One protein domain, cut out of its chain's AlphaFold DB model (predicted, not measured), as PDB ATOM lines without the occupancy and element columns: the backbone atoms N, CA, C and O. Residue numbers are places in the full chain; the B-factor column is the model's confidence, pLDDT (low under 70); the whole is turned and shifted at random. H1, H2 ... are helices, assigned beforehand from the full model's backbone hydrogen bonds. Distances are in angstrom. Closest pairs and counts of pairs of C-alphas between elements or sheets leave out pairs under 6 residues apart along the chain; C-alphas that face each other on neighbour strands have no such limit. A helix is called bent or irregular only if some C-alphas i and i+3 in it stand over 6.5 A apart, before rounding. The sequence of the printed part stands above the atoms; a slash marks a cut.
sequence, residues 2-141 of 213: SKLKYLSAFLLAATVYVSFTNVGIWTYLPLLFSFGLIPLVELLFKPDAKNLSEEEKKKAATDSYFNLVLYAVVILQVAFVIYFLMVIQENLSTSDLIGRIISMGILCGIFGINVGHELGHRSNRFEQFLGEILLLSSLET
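Overview. This is residues 2 to 141 of the 213 residues of the protein "FA_desaturase domain-containing protein" of Lutibacter sp (UniProt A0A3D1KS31). Look first at H5, the longest helix: it forms a bundle with H1, H4 and H6, in which H1, H4 and H5 have their centres in a triangle and the shorter H6 folds back along the last part of H5, while the outline of the whole, with H2 and H3, is flat. H2 packs on H1 and H5 with its first part, then kinks by 60 degrees near residue 31 and runs outward; residues 38 to 51 and 53 to 59, the latter mostly in small H3, stick out. The 140 printed residues hold six named helices, H1 to H6 in chain order, and no named strand: all helix. The whole is only just compact, close to loose, with a radius of gyration of the C-alphas of 16.8 A and spans of 54 by 41 by 20 A.

Along the chain. Find C-alpha 94 at (32.040, 8.497, 34.467); from there H5, residues 94 to 120, runs 35.9 A. H4, residues 64 to 87, is 34.3 A long. H1, residues 3 to 21, begins at (31.080, 37.860, 6.512) and runs 29.9 A. H2, residues 24 to 44, spans 28.5 A and is irregular, with C-alphas 27 and 30 7.8 A apart. H3 holds residues 54 to 61; H6, residues 125 to 137, ends at (30.520, 31.604, 32.868).

Arrangement. H5, the hub, touches H4 at a shallow tilt of 28 degrees, closest at the C-alphas of Val 73 and Phe 111, 6.4 A; they form a hairpin. With residues 108 to 120 alone it touches H6, closest at C-alphas 116 and 131, 3.9 A. H2 touches H5 with residues 24 to 31 alone, closest at C-alphas 27 and 99, 4.6 A. H3 and H6 are apart. Each O i to N i+4 pair is within hydrogen-bond range in H3, H4 and H6, against 8 of 15 in H1, 11 of 17 in H2 and 20 of 23 in H5.

Size, cuts and confidence. The farthest C-alphas, of Glu 55 and Asn 91, are 55.0 A apart. The printed part has no cut, no link is long, and no printed residue is under 70.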
ATOM      1  N   SER A   2      33.649  36.830   2.490       79.38
ATOM      2  CA  SER A   2      32.263  36.786   2.989       79.38
ATOM      3  C   SER A   2      32.216  36.878   4.520       79.38
ATOM      4  O   SER A   2      32.976  36.190   5.202       79.38
ATOM      5  N   LYS A   3      31.312  37.705   5.062       84.25
ATOM      6  CA  LYS A   3      31.080  37.860   6.512       84.25
ATOM      7  C   LYS A   3      30.535  36.580   7.166       84.25
ATOM      8  O   LYS A   3      30.676  36.398   8.372       84.25
ATOM      9  N   LEU A   4      29.987  35.657   6.374       86.56
ATOM     10  CA  LEU A   4      29.420  34.393   6.861       86.56
ATOM     11  C   LEU A   4      30.446  33.506   7.571       86.56
ATOM     12  O   LEU A   4      30.073  32.740   8.451       86.56
ATOM     13  N   LYS A   5      31.743  33.644   7.258       86.25
ATOM     14  CA  LYS A   5      32.797  32.868   7.928       86.25
ATOM     15  C   LYS A   5      32.826  33.083   9.444       86.25
ATOM     16  O   LYS A   5      33.203  32.176  10.159       86.25
ATOM     17  N   TYR A   6      32.391  34.242   9.946       87.56
ATOM     18  CA  TYR A   6      32.352  34.511  11.390       87.56
ATOM     19  C   TYR A   6      31.286  33.677  12.118       87.56
ATOM     20  O   TYR A   6      31.373  33.502  13.329       87.56
ATOM     21  N   LEU A   7      30.324  33.103  11.384       92.44
ATOM     22  CA  LEU A   7      29.366  32.151  11.941       92.44
ATOM     23  C   LEU A   7      29.992  30.771  12.196       92.44
ATOM     24  O   LEU A   7      29.392  29.963  12.900       92.44
ATOM     25  N   SER A   8      31.200  30.492  11.684       91.12
ATOM     26  CA  SER A   8      31.884  29.219  11.950       91.12
ATOM     27  C   SER A   8      32.178  29.018  13.437       91.12
ATOM     28  O   SER A   8      32.253  27.878  13.886       91.12
ATOM     29  N   ALA A   9      32.271  30.100  14.219       89.38
ATOM     30  CA  ALA A   9      32.400  30.035  15.672       89.38
ATOM     31  C   ALA A   9      31.238  29.262  16.334       89.38
ATOM     32  O   ALA A   9      31.442  28.600  17.348       89.38
ATOM     33  N   PHE A  10      30.038  29.271  15.739       96.25
ATOM     34  CA  PHE A  10      28.876  28.536  16.254       96.25
ATOM     35  C   PHE A  10      28.903  27.034  15.935       96.25
ATOM     36  O   PHE A  10      28.132  26.282  16.530       96.25
ATOM     37  N   LEU A  11      29.806  26.563  15.065       96.81
ATOM     38  CA  LEU A  11      29.992  25.124  14.845       96.81
ATOM     39  C   LEU A  11      30.444  24.428  16.130       96.81
ATOM     40  O   LEU A  11      29.962  23.342  16.435       96.81
ATOM     41  N   LEU A  12      31.296  25.082  16.926       96.56
ATOM     42  CA  LEU A  12      31.691  24.561  18.231       96.56
ATOM     43  C   LEU A  12      30.469  24.379  19.141       96.56
ATOM     44  O   LEU A  12      30.276  23.301  19.696       96.56
ATOM     45  N   ALA A  13      29.601  25.386  19.235       97.69
ATOM     46  CA  ALA A  13      28.369  25.298  20.016       97.69
ATOM     47  C   ALA A  13      27.463  24.143  19.544       97.69
ATOM     48  O   ALA A  13      26.914  23.413  20.368       97.69
ATOM     49  N   ALA A  14      27.372  23.905  18.231       98.38
ATOM     50  CA  ALA A  14      26.650  22.754  17.692       98.38
ATOM     51  C   ALA A  14      27.268  21.416  18.142       98.38
ATOM     52  O   ALA A  14      26.542  20.508  18.544       98.38
ATOM     53  N   THR A  15      28.601  21.293  18.156       98.56
ATOM     54  CA  THR A  15      29.255  20.077  18.677       98.56
ATOM     55  C   THR A  15      29.030  19.880  20.178       98.56
ATOM     56  O   THR A  15      28.895  18.744  20.630       98.56
ATOM     57  N   VAL A  16      28.942  20.965  20.954       98.62
ATOM     58  CA  VAL A  16      28.655  20.903  22.397       98.62
ATOM     59  C   VAL A  16      27.221  20.453  22.635       98.62
ATOM     60  O   VAL A  16      26.981  19.599  23.484       98.62
ATOM     61  N   TYR A  17      26.274  20.939  21.833       98.69
ATOM     62  CA  TYR A  17      24.898  20.454  21.872       98.69
ATOM     63  C   TYR A  17      24.814  18.940  21.623       98.69
ATOM     64  O   TYR A  17      24.123  18.234  22.358       98.69
ATOM     65  N   VAL A  18      25.568  18.421  20.646       98.69
ATOM     66  CA  VAL A  18      25.662  16.969  20.408       98.69
ATOM     67  C   VAL A  18      26.242  16.245  21.626       98.69
ATOM     68  O   VAL A  18      25.688  15.228  22.033       98.69
ATOM     69  N   SER A  19      27.297  16.782  22.247       98.69
ATOM     70  CA  SER A  19      27.875  16.208  23.473       98.69
ATOM     71  C   SER A  19      26.862  16.118  24.621       98.69
ATOM     72  O   SER A  19      26.786  15.099  25.308       98.69
ATOM     73  N   PHE A  20      26.037  17.149  24.806       98.62
ATOM     74  CA  PHE A  20      25.058  17.205  25.895       98.62
ATOM     75  C   PHE A  20      23.830  16.323  25.661       98.62
ATOM     76  O   PHE A  20      23.183  15.924  26.621       98.62
ATOM     77  N   THR A  21      23.524  15.990  24.408       98.38
ATOM     78  CA  THR A  21      22.343  15.193  24.028       98.38
ATOM     79  C   THR A  21      22.652  13.724  23.740       98.38
ATOM     80  O   THR A  21      21.738  12.950  23.468       98.38
ATOM     81  N   ASN A  22      23.924  13.320  23.787       98.38
ATOM     82  CA  ASN A  22      24.363  11.959  23.476       98.38
ATOM     83  C   ASN A  22      25.264  11.387  24.583       98.38
ATOM     84  O   ASN A  22      25.540  12.038  25.596       98.38
ATOM     85  N   VAL A  23      25.700  10.143  24.376       98.19
ATOM     86  CA  VAL A  23      26.598   9.368  25.247       98.19
ATOM     87  C   VAL A  23      27.754   8.768  24.437       98.19
ATOM     88  O   VAL A  23      27.773   8.819  23.204       98.19
ATOM     89  N   GLY A  24      28.732   8.186  25.122       97.94
ATOM     90  CA  GLY A  24      29.919   7.583  24.538       97.94
ATOM     91  C   GLY A  24      30.839   8.620  23.898       97.94
ATOM     92  O   GLY A  24      31.009   9.732  24.399       97.94
ATOM     93  N   ILE A  25      31.428   8.262  22.754       98.12
ATOM     94  CA  ILE A  25      32.409   9.099  22.044       98.12
ATOM     95  C   ILE A  25      31.855  10.476  21.645       98.12
ATOM     96  O   ILE A  25      32.607  11.447  21.564       98.12
ATOM     97  N   TRP A  26      30.538  10.591  21.462       98.44
ATOM     98  CA  TRP A  26      29.872  11.846  21.113       98.44
ATOM     99  C   TRP A  26      29.997  12.912  22.202       98.44
ATOM    100  O   TRP A  26      30.037  14.100  21.881       98.44
ATOM    101  N   THR A  27      30.148  12.515  23.471       98.62
ATOM    102  CA  THR A  27      30.382  13.463  24.575       98.62
ATOM    103  C   THR A  27      31.719  14.195  24.439       98.62
ATOM    104  O   THR A  27      31.872  15.288  24.971       98.62
ATOM    105  N   TYR A  28      32.661  13.654  23.664       98.69
ATOM    106  CA  TYR A  28      33.967  14.247  23.376       98.69
ATOM    107  C   TYR A  28      34.010  14.974  22.026       98.69
ATOM    108  O   TYR A  28      35.080  15.418  21.604       98.69
ATOM    109  N   LEU A  29      32.880  15.115  21.322       98.56
ATOM    110  CA  LEU A  29      32.864  15.699  19.978       98.56
ATOM    111  C   LEU A  29      33.491  17.107  19.912       98.56
ATOM    112  O   LEU A  29      34.288  17.321  19.003       98.56
ATOM    113  N   PRO A  30      33.250  18.044  20.853       98.44
ATOM    114  CA  PRO A  30      33.938  19.340  20.874       98.44
ATOM    115  C   PRO A  30      35.463  19.241  20.983       98.44
ATOM    116  O   PRO A  30      36.172  20.032  20.361       98.44
ATOM    117  N   LEU A  31      35.976  18.262  21.738       98.44
ATOM    118  CA  LEU A  31      37.412  17.996  21.865       98.44
ATOM    119  C   LEU A  31      37.979  17.482  20.538       98.44
ATOM    120  O   LEU A  31      38.947  18.040  20.025       98.44
ATOM    121  N   LEU A  32      37.342  16.462  19.959       98.38
ATOM    122  CA  LEU A  32      37.738  15.881  18.672       98.38
ATOM    123  C   LEU A  32      37.640  16.902  17.534       98.38
ATOM    124  O   LEU A  32      38.490  16.936  16.649       98.38
ATOM    125  N   PHE A  33      36.630  17.765  17.568       98.00
ATOM    126  CA  PHE A  33      36.460  18.852  16.616       98.00
ATOM    127  C   PHE A  33      37.581  19.888  16.752       98.00
ATOM    128  O   PHE A  33      38.267  20.180  15.773       98.00
ATOM    129  N   SER A  34      37.810  20.399  17.964       96.69
ATOM    130  CA  SER A  34      38.723  21.527  18.198       96.69
ATOM    131  C   SER A  34      40.199  21.146  18.107       96.69
ATOM    132  O   SER A  34      41.001  21.942  17.636       96.69
ATOM    133  N   PHE A  35      40.562  19.936  18.542       96.69
ATOM    134  CA  PHE A  35      41.956  19.476  18.606       96.69
ATOM    135  C   PHE A  35      42.279  18.338  17.632       96.69
ATOM    136  O   PHE A  35      43.438  17.949  17.518       96.69
ATOM    137  N   GLY A  36      41.283  17.809  16.921       96.88
ATOM    138  CA  GLY A  36      41.473  16.833  15.847       96.88
ATOM    139  C   GLY A  36      41.149  17.432  14.484       96.88
ATOM    140  O   GLY A  36      42.041  17.621  13.659       96.88
ATOM    141  N   LEU A  37      39.873  17.754  14.248       96.56
ATOM    142  CA  LEU A  37      39.403  18.185  12.929       96.56
ATOM    143  C   LEU A  37      39.971  19.544  12.509       96.56
ATOM    144  O   LEU A  37      40.455  19.652  11.386       96.56
ATOM    145  N   ILE A  38      39.924  20.564  13.374       94.62
ATOM    146  CA  ILE A  38      40.441  21.901  13.033       94.62
ATOM    147  C   ILE A  38      41.937  21.837  12.674       94.62
ATOM    148  O   ILE A  38      42.261  22.222  11.551       94.62
ATOM    149  N   PRO A  39      42.838  21.283  13.517       95.31
ATOM    150  CA  PRO A  39      44.252  21.177  13.164       95.31
ATOM    151  C   PRO A  39      44.496  20.365  11.889       95.31
ATOM    152  O   PRO A  39      45.348  20.724  11.082       95.31
ATOM    153  N   LEU A  40      43.733  19.288  11.664       96.06
ATOM    154  CA  LEU A  40      43.841  18.501  10.435       96.06
ATOM    155  C   LEU A  40      43.491  19.335   9.195       96.06
ATOM    156  O   LEU A  40      44.211  19.291   8.202       96.06
ATOM    157  N   VAL A  41      42.410  20.114   9.249       93.75
ATOM    158  CA  VAL A  41      42.035  21.039   8.171       93.75
ATOM    159  C   VAL A  41      43.132  22.091   7.977       93.75
ATOM    160  O   VAL A  41      43.560  22.323   6.850       93.75
ATOM    161  N   GLU A  42      43.660  22.680   9.047       92.06
ATOM    162  CA  GLU A  42      44.740  23.672   8.958       92.06
ATOM    163  C   GLU A  42      46.030  23.116   8.329       92.06
ATOM    164  O   GLU A  42      46.730  23.844   7.630       92.06
ATOM    165  N   LEU A  43      46.331  21.826   8.509       93.69
ATOM    166  CA  LEU A  43      47.468  21.168   7.853       93.69
ATOM    167  C   LEU A  43      47.237  20.915   6.355       93.69
ATOM    168  O   LEU A  43      48.195  20.874   5.582       93.69
ATOM    169  N   LEU A  44      45.982  20.722   5.942       95.12
ATOM    170  CA  LEU A  44      45.619  20.392   4.561       95.12
ATOM    171  C   LEU A  44      45.391  21.633   3.688       95.12
ATOM    172  O   LEU A  44      45.606  21.576   2.475       95.12
ATOM    173  N   PHE A  45      44.966  22.753   4.277       92.00
ATOM    174  CA  PHE A  45      44.614  23.973   3.551       92.00
ATOM    175  C   PHE A  45      45.587  25.116   3.847       92.00
ATOM    176  O   PHE A  45      45.955  25.377   4.986       92.00
ATOM    177  N   LYS A  46      45.979  25.860   2.806       89.44
ATOM    178  CA  LYS A  46      46.844  27.035   2.974       89.44
ATOM    179  C   LYS A  46      46.049  28.218   3.542       89.44
ATOM    180  O   LYS A  46      44.972  28.510   3.014       89.44
ATOM    181  N   PRO A  47      46.579  28.939   4.547       85.06
ATOM    182  CA  PRO A  47      45.932  30.138   5.063       85.06
ATOM    183  C   PRO A  47      45.958  31.270   4.027       85.06
ATOM    184  O   PRO A  47      46.931  31.444   3.291       85.06
ATOM    185  N   ASP A  48      44.890  32.070   3.997       85.50
ATOM    186  CA  ASP A  48      44.849  33.317   3.232       85.50
ATOM    187  C   ASP A  48      45.590  34.412   4.012       85.50
ATOM    188  O   ASP A  48      45.125  34.874   5.053       85.50
ATOM    189  N   ALA A  49      46.755  34.824   3.511       85.94
ATOM    190  CA  ALA A  49      47.575  35.870   4.121       85.94
ATOM    191  C   ALA A  49      47.082  37.298   3.805       85.94
ATOM    192  O   ALA A  49      47.705  38.278   4.224       85.94
ATOM    193  N   LYS A  50      45.994  37.452   3.036       88.75
ATOM    194  CA  LYS A  50      45.483  38.763   2.644       88.75
ATOM    195  C   LYS A  50      44.840  39.483   3.831       88.75
ATOM    196  O   LYS A  50      43.807  39.076   4.357       88.75
ATOM    197  N   ASN A  51      45.418  40.625   4.190       86.31
ATOM    198  CA  ASN A  51      44.848  41.532   5.182       86.31
ATOM    199  C   ASN A  51      43.814  42.478   4.561       86.31
ATOM    200  O   ASN A  51      43.874  42.797   3.372       86.31
ATOM    201  N   LEU A  52      42.883  42.955   5.393       87.75
ATOM    202  CA  LEU A  52      41.969  44.035   5.021       87.75
ATOM    203  C   LEU A  52      42.763  45.319   4.747       87.75
ATOM    204  O   LEU A  52      43.670  45.668   5.508       87.75
ATOM    205  N   SER A  53      42.385  46.040   3.697       91.81
ATOM    206  CA  SER A  53      42.827  47.416   3.468       91.81
ATOM    207  C   SER A  53      42.336  48.346   4.583       91.81
ATOM    208  O   SER A  53      41.374  48.044   5.291       91.81
ATOM    209  N   GLU A  54      42.960  49.514   4.734       90.81
ATOM    210  CA  GLU A  54      42.555  50.497   5.752       90.81
ATOM    211  C   GLU A  54      41.094  50.951   5.598       90.81
ATOM    212  O   GLU A  54      40.400  51.184   6.588       90.81
ATOM    213  N   GLU A  55      40.588  51.028   4.366       89.88
ATOM    214  CA  GLU A  55      39.186  51.359   4.107       89.88
ATOM    215  C   GLU A  55      38.241  50.225   4.534       89.88
ATOM    216  O   GLU A  55      37.219  50.469   5.179       89.88
ATOM    217  N   GLU A  56      38.597  48.972   4.235       89.19
ATOM    218  CA  GLU A  56      37.833  47.802   4.676       89.19
ATOM    219  C   GLU A  56      37.829  47.667   6.202       89.19
ATOM    220  O   GLU A  56      36.785  47.353   6.774       89.19
ATOM    221  N   LYS A  57      38.954  47.953   6.873       87.12
ATOM    222  CA  LYS A  57      39.034  47.975   8.342       87.12
ATOM    223  C   LYS A  57      38.082  49.005   8.939       87.12
ATOM    224  O   LYS A  57      37.340  48.675   9.859       87.12
ATOM    225  N   LYS A  58      38.055  50.230   8.400       87.31
ATOM    226  CA  LYS A  58      37.133  51.283   8.861       87.31
ATOM    227  C   LYS A  58      35.671  50.877   8.681       87.31
ATOM    228  O   LYS A  58      34.891  51.033   9.614       87.31
ATOM    229  N   LYS A  59      35.316  50.306   7.523       87.19
ATOM    230  CA  LYS A  59      33.955  49.802   7.266       87.19
ATOM    231  C   LYS A  59      33.575  48.676   8.226       87.19
ATOM    232  O   LYS A  59      32.477  48.697   8.771       87.19
ATOM    233  N   ALA A  60      34.481  47.723   8.457       85.44
ATOM    234  CA  ALA A  60      34.255  46.610   9.374       85.44
ATOM    235  C   ALA A  60      34.118  47.069  10.835       85.44
ATOM    236  O   ALA A  60      33.284  46.535  11.560       85.44
ATOM    237  N   ALA A  61      34.877  48.081  11.262       82.94
ATOM    238  CA  ALA A  61      34.825  48.605  12.627       82.94
ATOM    239  C   ALA A  61      33.455  49.205  12.999       82.94
ATOM    240  O   ALA A  61      33.069  49.179  14.164       82.94
ATOM    241  N   THR A  62      32.717  49.732  12.019       85.00
ATOM    242  CA  THR A  62      31.382  50.326  12.216       85.00
ATOM    243  C   THR A  62      30.231  49.376  11.883       85.00
ATOM    244  O   THR A  62      29.068  49.769  11.936       85.00
ATOM    245  N   ASP A  63      30.533  48.144  11.486       89.69
ATOM    246  CA  ASP A  63      29.542  47.197  10.990       89.69
ATOM    247  C   ASP A  63      28.844  46.459  12.138       89.69
ATOM    248  O   ASP A  63      29.449  45.672  12.870       89.69
ATOM    249  N   SER A  64      27.535  46.684  12.266       90.88
ATOM    250  CA  SER A  64      26.701  46.093  13.314       90.88
ATOM    251  C   SER A  64      26.613  44.568  13.236       90.88
ATOM    252  O   SER A  64      26.299  43.936  14.247       90.88
ATOM    253  N   TYR A  65      26.934  43.961  12.087       92.62
ATOM    254  CA  TYR A  65      26.994  42.510  11.936       92.62
ATOM    255  C   TYR A  65      27.922  41.859  12.969       92.62
ATOM    256  O   TYR A  65      27.562  40.851  13.573       92.62
ATOM    257  N   PHE A  66      29.100  42.439  13.214       91.25
ATOM    258  CA  PHE A  66      30.052  41.860  14.161       91.25
ATOM    259  C   PHE A  66      29.537  41.940  15.596       91.25
ATOM    260  O   PHE A  66      29.655  40.967  16.335       91.25
ATOM    261  N   ASN A  67      28.871  43.037  15.962       92.25
ATOM    262  CA  ASN A  67      28.242  43.167  17.275       92.25
ATOM    263  C   ASN A  67      27.118  42.140  17.458       92.25
ATOM    264  O   ASN A  67      27.026  41.518  18.512       92.25
ATOM    265  N   LEU A  68      26.305  41.902  16.420       94.12
ATOM    266  CA  LEU A  68      25.254  40.884  16.455       94.12
ATOM    267  C   LEU A  68      25.826  39.488  16.735       94.12
ATOM    268  O   LEU A  68      25.274  38.757  17.556       94.12
ATOM    269  N   VAL A  69      26.943  39.132  16.092       95.00
ATOM    270  CA  VAL A  69      27.626  37.850  16.328       95.00
ATOM    271  C   VAL A  69      28.109  37.745  17.779       95.00
ATOM    272  O   VAL A  69      27.856  36.728  18.422       95.00
ATOM    273  N   LEU A  70      28.738  38.793  18.326       95.12
ATOM    274  CA  LEU A  70      29.203  38.799  19.720       95.12
ATOM    275  C   LEU A  70      28.034  38.690  20.711       95.12
ATOM    276  O   LEU A  70      28.104  37.926  21.669       95.12
ATOM    277  N   TYR A  71      26.929  39.400  20.477       96.19
ATOM    278  CA  TYR A  71      25.759  39.346  21.358       96.19
ATOM    279  C   TYR A  71      25.035  37.999  21.294       96.19
ATOM    280  O   TYR A  71      24.580  37.500  22.323       96.19
ATOM    281  N   ALA A  72      24.976  37.370  20.117       97.12
ATOM    282  CA  ALA A  72      24.445  36.017  19.978       97.12
ATOM    283  C   ALA A  72      25.262  35.000  20.794       97.12
ATOM    284  O   ALA A  72      24.680  34.118  21.426       97.12
ATOM    285  N   VAL A  73      26.592  35.157  20.850       97.75
ATOM    286  CA  VAL A  73      27.459  34.332  21.707       97.75
ATOM    287  C   VAL A  73      27.093  34.472  23.185       97.75
ATOM    288  O   VAL A  73      27.038  33.459  23.875       97.75
ATOM    289  N   VAL A  74      26.780  35.677  23.672       98.00
ATOM    290  CA  VAL A  74      26.373  35.889  25.076       98.00
ATOM    291  C   VAL A  74      25.126  35.077  25.418       98.00
ATOM    292  O   VAL A  74      25.119  34.336  26.400       98.00
ATOM    293  N   ILE A  75      24.088  35.181  24.585       98.00
ATOM    294  CA  ILE A  75      22.819  34.473  24.797       98.00
ATOM    295  C   ILE A  75      23.046  32.959  24.766       98.00
ATOM    296  O   ILE A  75      22.582  32.246  25.657       98.00
ATOM    297  N   LEU A  76      23.788  32.470  23.769       98.19
ATOM    298  CA  LEU A  76      24.072  31.046  23.639       98.19
ATOM    299  C   LEU A  76      24.910  30.522  24.803       98.19
ATOM    300  O   LEU A  76      24.571  29.479  25.347       98.19
ATOM    301  N   GLN A  77      25.956  31.232  25.224       98.44
ATOM    302  CA  GLN A  77      26.807  30.788  26.326       98.44
ATOM    303  C   GLN A  77      26.008  30.642  27.621       98.44
ATOM    304  O   GLN A  77      26.119  29.620  28.293       98.44
ATOM    305  N   VAL A  78      25.154  31.617  27.951       98.50
ATOM    306  CA  VAL A  78      24.276  31.525  29.128       98.50
ATOM    307  C   VAL A  78      23.324  30.331  29.005       98.50
ATOM    308  O   VAL A  78      23.179  29.566  29.959       98.50
ATOM    309  N   ALA A  79      22.725  30.120  27.830       98.56
ATOM    310  CA  ALA A  79      21.859  28.968  27.589       98.56
ATOM    311  C   ALA A  79      22.606  27.630  27.747       98.56
ATOM    312  O   ALA A  79      22.083  26.715  28.380       98.56
ATOM    313  N   PHE A  80      23.837  27.519  27.238       98.69
ATOM    314  CA  PHE A  80      24.660  26.315  27.374       98.69
ATOM    315  C   PHE A  80      25.122  26.068  28.807       98.69
ATOM    316  O   PHE A  80      25.132  24.914  29.215       98.69
ATOM    317  N   VAL A  81      25.443  27.101  29.592       98.56
ATOM    318  CA  VAL A  81      25.745  26.938  31.027       98.56
ATOM    319  C   VAL A  81      24.534  26.372  31.762       98.56
ATOM    320  O   VAL A  81      24.660  25.397  32.498       98.56
ATOM    321  N   ILE A  82      23.348  26.952  31.546       98.56
ATOM    322  CA  ILE A  82      22.109  26.472  32.173       98.56
ATOM    323  C   ILE A  82      21.837  25.028  31.751       98.56
ATOM    324  O   ILE A  82      21.567  24.178  32.597       98.56
ATOM    325  N   TYR A  83      21.951  24.735  30.454       98.62
ATOM    326  CA  TYR A  83      21.705  23.395  29.940       98.62
ATOM    327  C   TYR A  83      22.733  22.387  30.464       98.62
ATOM    328  O   TYR A  83      22.346  21.305  30.893       98.62
ATOM    329  N   PHE A  84      24.012  22.763  30.540       98.56
ATOM    330  CA  PHE A  84      25.074  21.965  31.149       98.56
ATOM    331  C   PHE A  84      24.712  21.567  32.580       98.56
ATOM    332  O   PHE A  84      24.729  20.383  32.903       98.56
ATOM    333  N   LEU A  85      24.310  22.535  33.413       98.19
ATOM    334  CA  LEU A  85      23.919  22.285  34.804       98.19
ATOM    335  C   LEU A  85      22.731  21.324  34.936       98.19
ATOM    336  O   LEU A  85      22.633  20.642  35.952       98.19
ATOM    337  N   MET A  86      21.854  21.252  33.931       98.38
ATOM    338  CA  MET A  86      20.762  20.278  33.880       98.38
ATOM    339  C   MET A  86      21.265  18.891  33.463       98.38
ATOM    340  O   MET A  86      21.004  17.911  34.155       98.38
ATOM    341  N   VAL A  87      22.020  18.797  32.364       97.94
ATOM    342  CA  VAL A  87      22.413  17.502  31.780       97.94
ATOM    343  C   VAL A  87      23.492  16.769  32.573       97.94
ATOM    344  O   VAL A  87      23.639  15.561  32.416       97.94
ATOM    345  N   ILE A  88      24.260  17.451  33.431       97.00
ATOM    346  CA  ILE A  88      25.215  16.776  34.329       97.00
ATOM    347  C   ILE A  88      24.541  16.060  35.505       97.00
ATOM    348  O   ILE A  88      25.202  15.287  36.190       97.00
ATOM    349  N   GLN A  89      23.255  16.329  35.758       96.81
ATOM    350  CA  GLN A  89      22.476  15.676  36.820       96.81
ATOM    351  C   GLN A  89      21.868  14.344  36.357       96.81
ATOM    352  O   GLN A  89      21.279  13.617  37.155       96.81
ATOM    353  N   GLU A  90      21.967  14.031  35.063       95.38
ATOM    354  CA  GLU A  90      21.519  12.759  34.504       95.38
ATOM    355  C   GLU A  90      22.361  11.588  35.042       95.38
ATOM    356  O   GLU A  90      23.486  11.760  35.514       95.38
ATOM    357  N   ASN A  91      21.834  10.364  34.939       96.62
ATOM    358  CA  ASN A  91      22.579   9.159  35.303       96.62
ATOM    359  C   ASN A  91      23.634   8.832  34.231       96.62
ATOM    360  O   ASN A  91      23.394   8.032  33.325       96.62
ATOM    361  N   LEU A  92      24.782   9.501  34.317       97.56
ATOM    362  CA  LEU A  92      25.876   9.395  33.358       97.56
ATOM    363  C   LEU A  92      26.928   8.386  33.803       97.56
ATOM    364  O   LEU A  92      27.282   8.296  34.980       97.56
ATOM    365  N   SER A  93      27.513   7.688  32.830       98.25
ATOM    366  CA  SER A  93      28.777   7.003  33.078       98.25
ATOM    367  C   SER A  93      29.864   8.029  33.421       98.25
ATOM    368  O   SER A  93      29.822   9.180  32.975       98.25
ATOM    369  N   THR A  94      30.895   7.619  34.165       98.44
ATOM    370  CA  THR A  94      32.040   8.497  34.467       98.44
ATOM    371  C   THR A  94      32.687   9.050  33.194       98.44
ATOM    372  O   THR A  94      33.090  10.210  33.164       98.44
ATOM    373  N   SER A  95      32.745   8.245  32.128       98.50
ATOM    374  CA  SER A  95      33.281   8.678  30.835       98.50
ATOM    375  C   SER A  95      32.429   9.778  30.201       98.50
ATOM    376  O   SER A  95      32.982  10.759  29.713       98.50
ATOM    377  N   ASP A  96      31.103   9.647  30.224       98.62
ATOM    378  CA  ASP A  96      30.205  10.655  29.647       98.62
ATOM    379  C   ASP A  96      30.251  11.966  30.430       98.62
ATOM    380  O   ASP A  96      30.275  13.045  29.837       98.62
ATOM    381  N   LEU A  97      30.331  11.877  31.762       98.69
ATOM    382  CA  LEU A  97      30.495  13.037  32.631       98.69
ATOM    383  C   LEU A  97      31.786  13.800  32.302       98.69
ATOM    384  O   LEU A  97      31.748  15.015  32.118       98.69
ATOM    385  N   ILE A  98      32.917  13.096  32.170       98.75
ATOM    386  CA  ILE A  98      34.198  13.702  31.779       98.75
ATOM    387  C   ILE A  98      34.081  14.370  30.403       98.75
ATOM    388  O   ILE A  98      34.480  15.526  30.252       98.75
ATOM    389  N   GLY A  99      33.493  13.686  29.417       98.69
ATOM    390  CA  GLY A  99      33.302  14.230  28.071       98.69
ATOM    391  C   GLY A  99      32.459  15.509  28.063       98.69
ATOM    392  O   GLY A  99      32.853  16.508  27.450       98.69
ATOM    393  N   ARG A 100      31.346  15.535  28.808       98.69
ATOM    394  CA  ARG A 100      30.488  16.726  28.943       98.69
ATOM    395  C   ARG A 100      31.193  17.870  29.680       98.69
ATOM    396  O   ARG A 100      31.084  19.013  29.241       98.69
ATOM    397  N   ILE A 101      31.960  17.587  30.740       98.62
ATOM    398  CA  ILE A 101      32.762  18.599  31.458       98.62
ATOM    399  C   ILE A 101      33.809  19.220  30.529       98.62
ATOM    400  O   ILE A 101      33.912  20.444  30.453       98.62
ATOM    401  N   ILE A 102      34.557  18.398  29.784       98.69
ATOM    402  CA  ILE A 102      35.551  18.877  28.812       98.69
ATOM    403  C   ILE A 102      34.871  19.729  27.737       98.69
ATOM    404  O   ILE A 102      35.349  20.815  27.414       98.69
ATOM    405  N   SER A 103      33.737  19.265  27.214       98.56
ATOM    406  CA  SER A 103      32.951  19.974  26.203       98.56
ATOM    407  C   SER A 103      32.510  21.360  26.665       98.56
ATOM    408  O   SER A 103      32.711  22.337  25.940       98.56
ATOM    409  N   MET A 104      31.974  21.468  27.885       98.62
ATOM    410  CA  MET A 104      31.615  22.763  28.463       98.62
ATOM    411  C   MET A 104      32.853  23.636  28.698       98.62
ATOM    412  O   MET A 104      32.830  24.820  28.380       98.62
ATOM    413  N   GLY A 105      33.953  23.059  29.190       98.31
ATOM    414  CA  GLY A 105      35.213  23.774  29.411       98.31
ATOM    415  C   GLY A 105      35.781  24.400  28.132       98.31
ATOM    416  O   GLY A 105      36.189  25.563  28.145       98.31
ATOM    417  N   ILE A 106      35.741  23.677  27.009       98.44
ATOM    418  CA  ILE A 106      36.154  24.202  25.698       98.44
ATOM    419  C   ILE A 106      35.252  25.372  25.281       98.44
ATOM    420  O   ILE A 106      35.757  26.407  24.838       98.44
ATOM    421  N   LEU A 107      33.933  25.248  25.459       98.38
ATOM    422  CA  LEU A 107      33.005  26.334  25.144       98.38
ATOM    423  C   LEU A 107      33.240  27.558  26.041       98.38
ATOM    424  O   LEU A 107      33.282  28.676  25.540       98.38
ATOM    425  N   CYS A 108      33.487  27.365  27.338       98.31
ATOM    426  CA  CYS A 108      33.877  28.436  28.255       98.31
ATOM    427  C   CYS A 108      35.161  29.150  27.808       98.31
ATOM    428  O   CYS A 108      35.222  30.372  27.874       98.31
ATOM    429  N   GLY A 109      36.162  28.432  27.295       96.75
ATOM    430  CA  GLY A 109      37.368  29.061  26.747       96.75
ATOM    431  C   GLY A 109      37.084  29.917  25.507       96.75
ATOM    432  O   GLY A 109      37.500  31.073  25.425       96.75
ATOM    433  N   ILE A 110      36.342  29.375  24.539       95.56
ATOM    434  CA  ILE A 110      36.131  30.042  23.246       95.56
ATOM    435  C   ILE A 110      35.042  31.121  23.311       95.56
ATOM    436  O   ILE A 110      35.221  32.200  22.754       95.56
ATOM    437  N   PHE A 111      33.917  30.867  23.977       97.31
ATOM    438  CA  PHE A 111      32.823  31.834  24.121       97.31
ATOM    439  C   PHE A 111      32.973  32.671  25.392       97.31
ATOM    440  O   PHE A 111      32.926  33.895  25.316       97.31
ATOM    441  N   GLY A 112      33.189  32.043  26.548       97.50
ATOM    442  CA  GLY A 112      33.301  32.755  27.826       97.50
ATOM    443  C   GLY A 112      34.504  33.703  27.880       97.50
ATOM    444  O   GLY A 112      34.349  34.895  28.136       97.50
ATOM    445  N   ILE A 113      35.703  33.200  27.578       97.19
ATOM    446  CA  ILE A 113      36.941  33.977  27.725       97.19
ATOM    447  C   ILE A 113      37.222  34.837  26.490       97.19
ATOM    448  O   ILE A 113      37.348  36.050  26.633       97.19
ATOM    449  N   ASN A 114      37.299  34.272  25.279       96.38
ATOM    450  CA  ASN A 114      37.725  35.062  24.109       96.38
ATOM    451  C   ASN A 114      36.725  36.165  23.732       96.38
ATOM    452  O   ASN A 114      37.127  37.304  23.487       96.38
ATOM    453  N   VAL A 115      35.424  35.855  23.691       96.62
ATOM    454  CA  VAL A 115      34.401  36.873  23.392       96.62
ATOM    455  C   VAL A 115      34.187  37.798  24.591       96.62
ATOM    456  O   VAL A 115      33.999  39.002  24.404       96.62
ATOM    457  N   GLY A 116      34.308  37.281  25.820       97.38
ATOM    458  CA  GLY A 116      34.309  38.096  27.035       97.38
ATOM    459  C   GLY A 116      35.437  39.133  27.060       97.38
ATOM    460  O   GLY A 116      35.205  40.287  27.416       97.38
ATOM    461  N   HIS A 117      36.631  38.755  26.603       97.31
ATOM    462  CA  HIS A 117      37.790  39.630  26.426       97.31
ATOM    463  C   HIS A 117      37.507  40.758  25.423       97.31
ATOM    464  O   HIS A 117      37.717  41.927  25.749       97.31
ATOM    465  N   GLU A 118      36.981  40.434  24.241       95.69
ATOM    466  CA  GLU A 118      36.659  41.429  23.208       95.69
ATOM    467  C   GLU A 118      35.608  42.443  23.691       95.69
ATOM    468  O   GLU A 118      35.798  43.654  23.568       95.69
ATOM    469  N   LEU A 119      34.511  41.965  24.293       96.38
ATOM    470  CA  LEU A 119      33.467  42.831  24.852       96.38
ATOM    471  C   LEU A 119      33.963  43.624  26.071       96.38
ATOM    472  O   LEU A 119      33.572  44.773  26.274       96.38
ATOM    473  N   GLY A 120      34.872  43.044  26.854       96.00
ATOM    474  CA  GLY A 120      35.520  43.683  27.993       96.00
ATOM    475  C   GLY A 120      36.398  44.887  27.630       96.00
ATOM    476  O   GLY A 120      36.528  45.817  28.430       96.00
ATOM    477  N   HIS A 121      36.964  44.921  26.420       95.38
ATOM    478  CA  HIS A 121      37.737  46.069  25.921       95.38
ATOM    479  C   HIS A 121      36.889  47.225  25.410       95.38
ATOM    480  O   HIS A 121      37.399  48.331  25.215       95.38
ATOM    481  N   ARG A 122      35.593  47.001  25.183       93.69
ATOM    482  CA  ARG A 122      34.708  48.037  24.651       93.69
ATOM    483  C   ARG A 122      34.585  49.194  25.635       93.69
ATOM    484  O   ARG A 122      34.602  49.012  26.848       93.69
ATOM    485  N   SER A 123      34.433  50.413  25.125       91.38
ATOM    486  CA  SER A 123      34.252  51.610  25.961       91.38
ATOM    487  C   SER A 123      32.836  51.719  26.540       91.38
ATOM    488  O   SER A 123      32.630  52.380  27.559       91.38
ATOM    489  N   ASN A 124      31.857  51.060  25.915       94.25
ATOM    490  CA  ASN A 124      30.473  51.048  26.361       94.25
ATOM    491  C   ASN A 124      30.298  50.139  27.593       94.25
ATOM    492  O   ASN A 124      30.640  48.958  27.571       94.25
ATOM    493  N   ARG A 125      29.705  50.670  28.672       94.00
ATOM    494  CA  ARG A 125      29.493  49.923  29.926       94.00
ATOM    495  C   ARG A 125      28.575  48.707  29.767       94.00
ATOM    496  O   ARG A 125      28.784  47.725  30.481       94.00
ATOM    497  N   PHE A 126      27.574  48.781  28.890       96.44
ATOM    498  CA  PHE A 126      26.675  47.666  28.592       96.44
ATOM    499  C   PHE A 126      27.432  46.531  27.898       96.44
ATOM    500  O   PHE A 126      27.341  45.394  28.343       96.44
ATOM    501  N   GLU A 127      28.263  46.834  26.899       96.44
ATOM    502  CA  GLU A 127      29.107  45.821  26.247       96.44
ATOM    503  C   GLU A 127      30.095  45.194  27.239       96.44
ATOM    504  O   GLU A 127      30.178  43.971  27.326       96.44
ATOM    505  N   GLN A 128      30.745  46.004  28.084       95.94
ATOM    506  CA  GLN A 128      31.591  45.478  29.163       95.94
ATOM    507  C   GLN A 128      30.818  44.562  30.114       95.94
ATOM    508  O   GLN A 128      31.370  43.580  30.589       95.94
ATOM    509  N   PHE A 129      29.553  44.873  30.413       95.88
ATOM    510  CA  PHE A 129      28.717  44.030  31.269       95.88
ATOM    511  C   PHE A 129      28.417  42.676  30.616       95.88
ATOM    512  O   PHE A 129      28.487  41.650  31.285       95.88
ATOM    513  N   LEU A 130      28.155  42.650  29.307       97.75
ATOM    514  CA  LEU A 130      28.025  41.394  28.565       97.75
ATOM    515  C   LEU A 130      29.335  40.587  28.590       97.75
ATOM    516  O   LEU A 130      29.301  39.370  28.763       97.75
ATOM    517  N   GLY A 131      30.485  41.262  28.494       97.44
ATOM    518  CA  GLY A 131      31.795  40.635  28.681       97.44
ATOM    519  C   GLY A 131      31.993  40.067  30.092       97.44
ATOM    520  O   GLY A 131      32.476  38.949  30.244       97.44
ATOM    521  N   GLU A 132      31.556  40.789  31.128       96.56
ATOM    522  CA  GLU A 132      31.568  40.331  32.526       96.56
ATOM    523  C   GLU A 132      30.700  39.071  32.720       96.56
ATOM    524  O   GLU A 132      31.137  38.146  33.401       96.56
ATOM    525  N   ILE A 133      29.521  38.985  32.083       97.12
ATOM    526  CA  ILE A 133      28.665  37.780  32.096       97.12
ATOM    527  C   ILE A 133      29.378  36.583  31.452       97.12
ATOM    528  O   ILE A 133      29.352  35.476  31.992       97.12
ATOM    529  N   LEU A 134      30.022  36.792  30.303       98.06
ATOM    530  CA  LEU A 134      30.761  35.733  29.617       98.06
ATOM    531  C   LEU A 134      31.943  35.233  30.453       98.06
ATOM    532  O   LEU A 134      32.079  34.026  30.643       98.06
ATOM    533  N   LEU A 135      32.734  36.136  31.032       97.50
ATOM    534  CA  LEU A 135      33.839  35.768  31.922       97.50
ATOM    535  C   LEU A 135      33.348  35.075  33.201       97.50
ATOM    536  O   LEU A 135      34.021  34.181  33.711       97.50
ATOM    537  N   LEU A 136      32.168  35.441  33.710       96.31
ATOM    538  CA  LEU A 136      31.544  34.755  34.843       96.31
ATOM    539  C   LEU A 136      31.214  33.296  34.518       96.31
ATOM    540  O   LEU A 136      31.422  32.436  35.369       96.31
ATOM    541  N   SER A 137      30.790  32.992  33.286       96.50
ATOM    542  CA  SER A 137      30.520  31.604  32.868       96.50
ATOM    543  C   SER A 137      31.742  30.680  32.961       96.50
ATOM    544  O   SER A 137      31.590  29.461  33.035       96.50
ATOM    545  N   SER A 138      32.947  31.253  32.980       94.94
ATOM    546  CA  SER A 138      34.218  30.550  33.140       94.94
ATOM    547  C   SER A 138      34.905  30.817  34.484       94.94
ATOM    548  O   SER A 138      36.016  30.345  34.675       94.94
ATOM    549  N   LEU A 139      34.269  31.547  35.413       94.56
ATOM    550  CA  LEU A 139      34.850  31.979  36.698       94.56
ATOM    551  C   LEU A 139      36.110  32.864  36.556       94.56
ATOM    552  O   LEU A 139      36.967  32.915  37.435       94.56
ATOM    553  N   GLU A 140      36.193  33.623  35.463       95.94
ATOM    554  CA  GLU A 140      37.355  34.432  35.066       95.94
ATOM    555  C   GLU A 140      37.080  35.945  35.128       95.94
ATOM    556  O   GLU A 140      37.727  36.743  34.461       95.94
ATOM    557  N   THR A 141      36.117  36.407  35.926       95.50
ATOM    558  CA  THR A 141      35.739  37.838  35.997       95.50
ATOM    559  C   THR A 141      36.889  38.763  36.413       95.50
ATOM    560  O   THR A 141      36.965  39.911  35.961       95.50
TER     561      THR A 141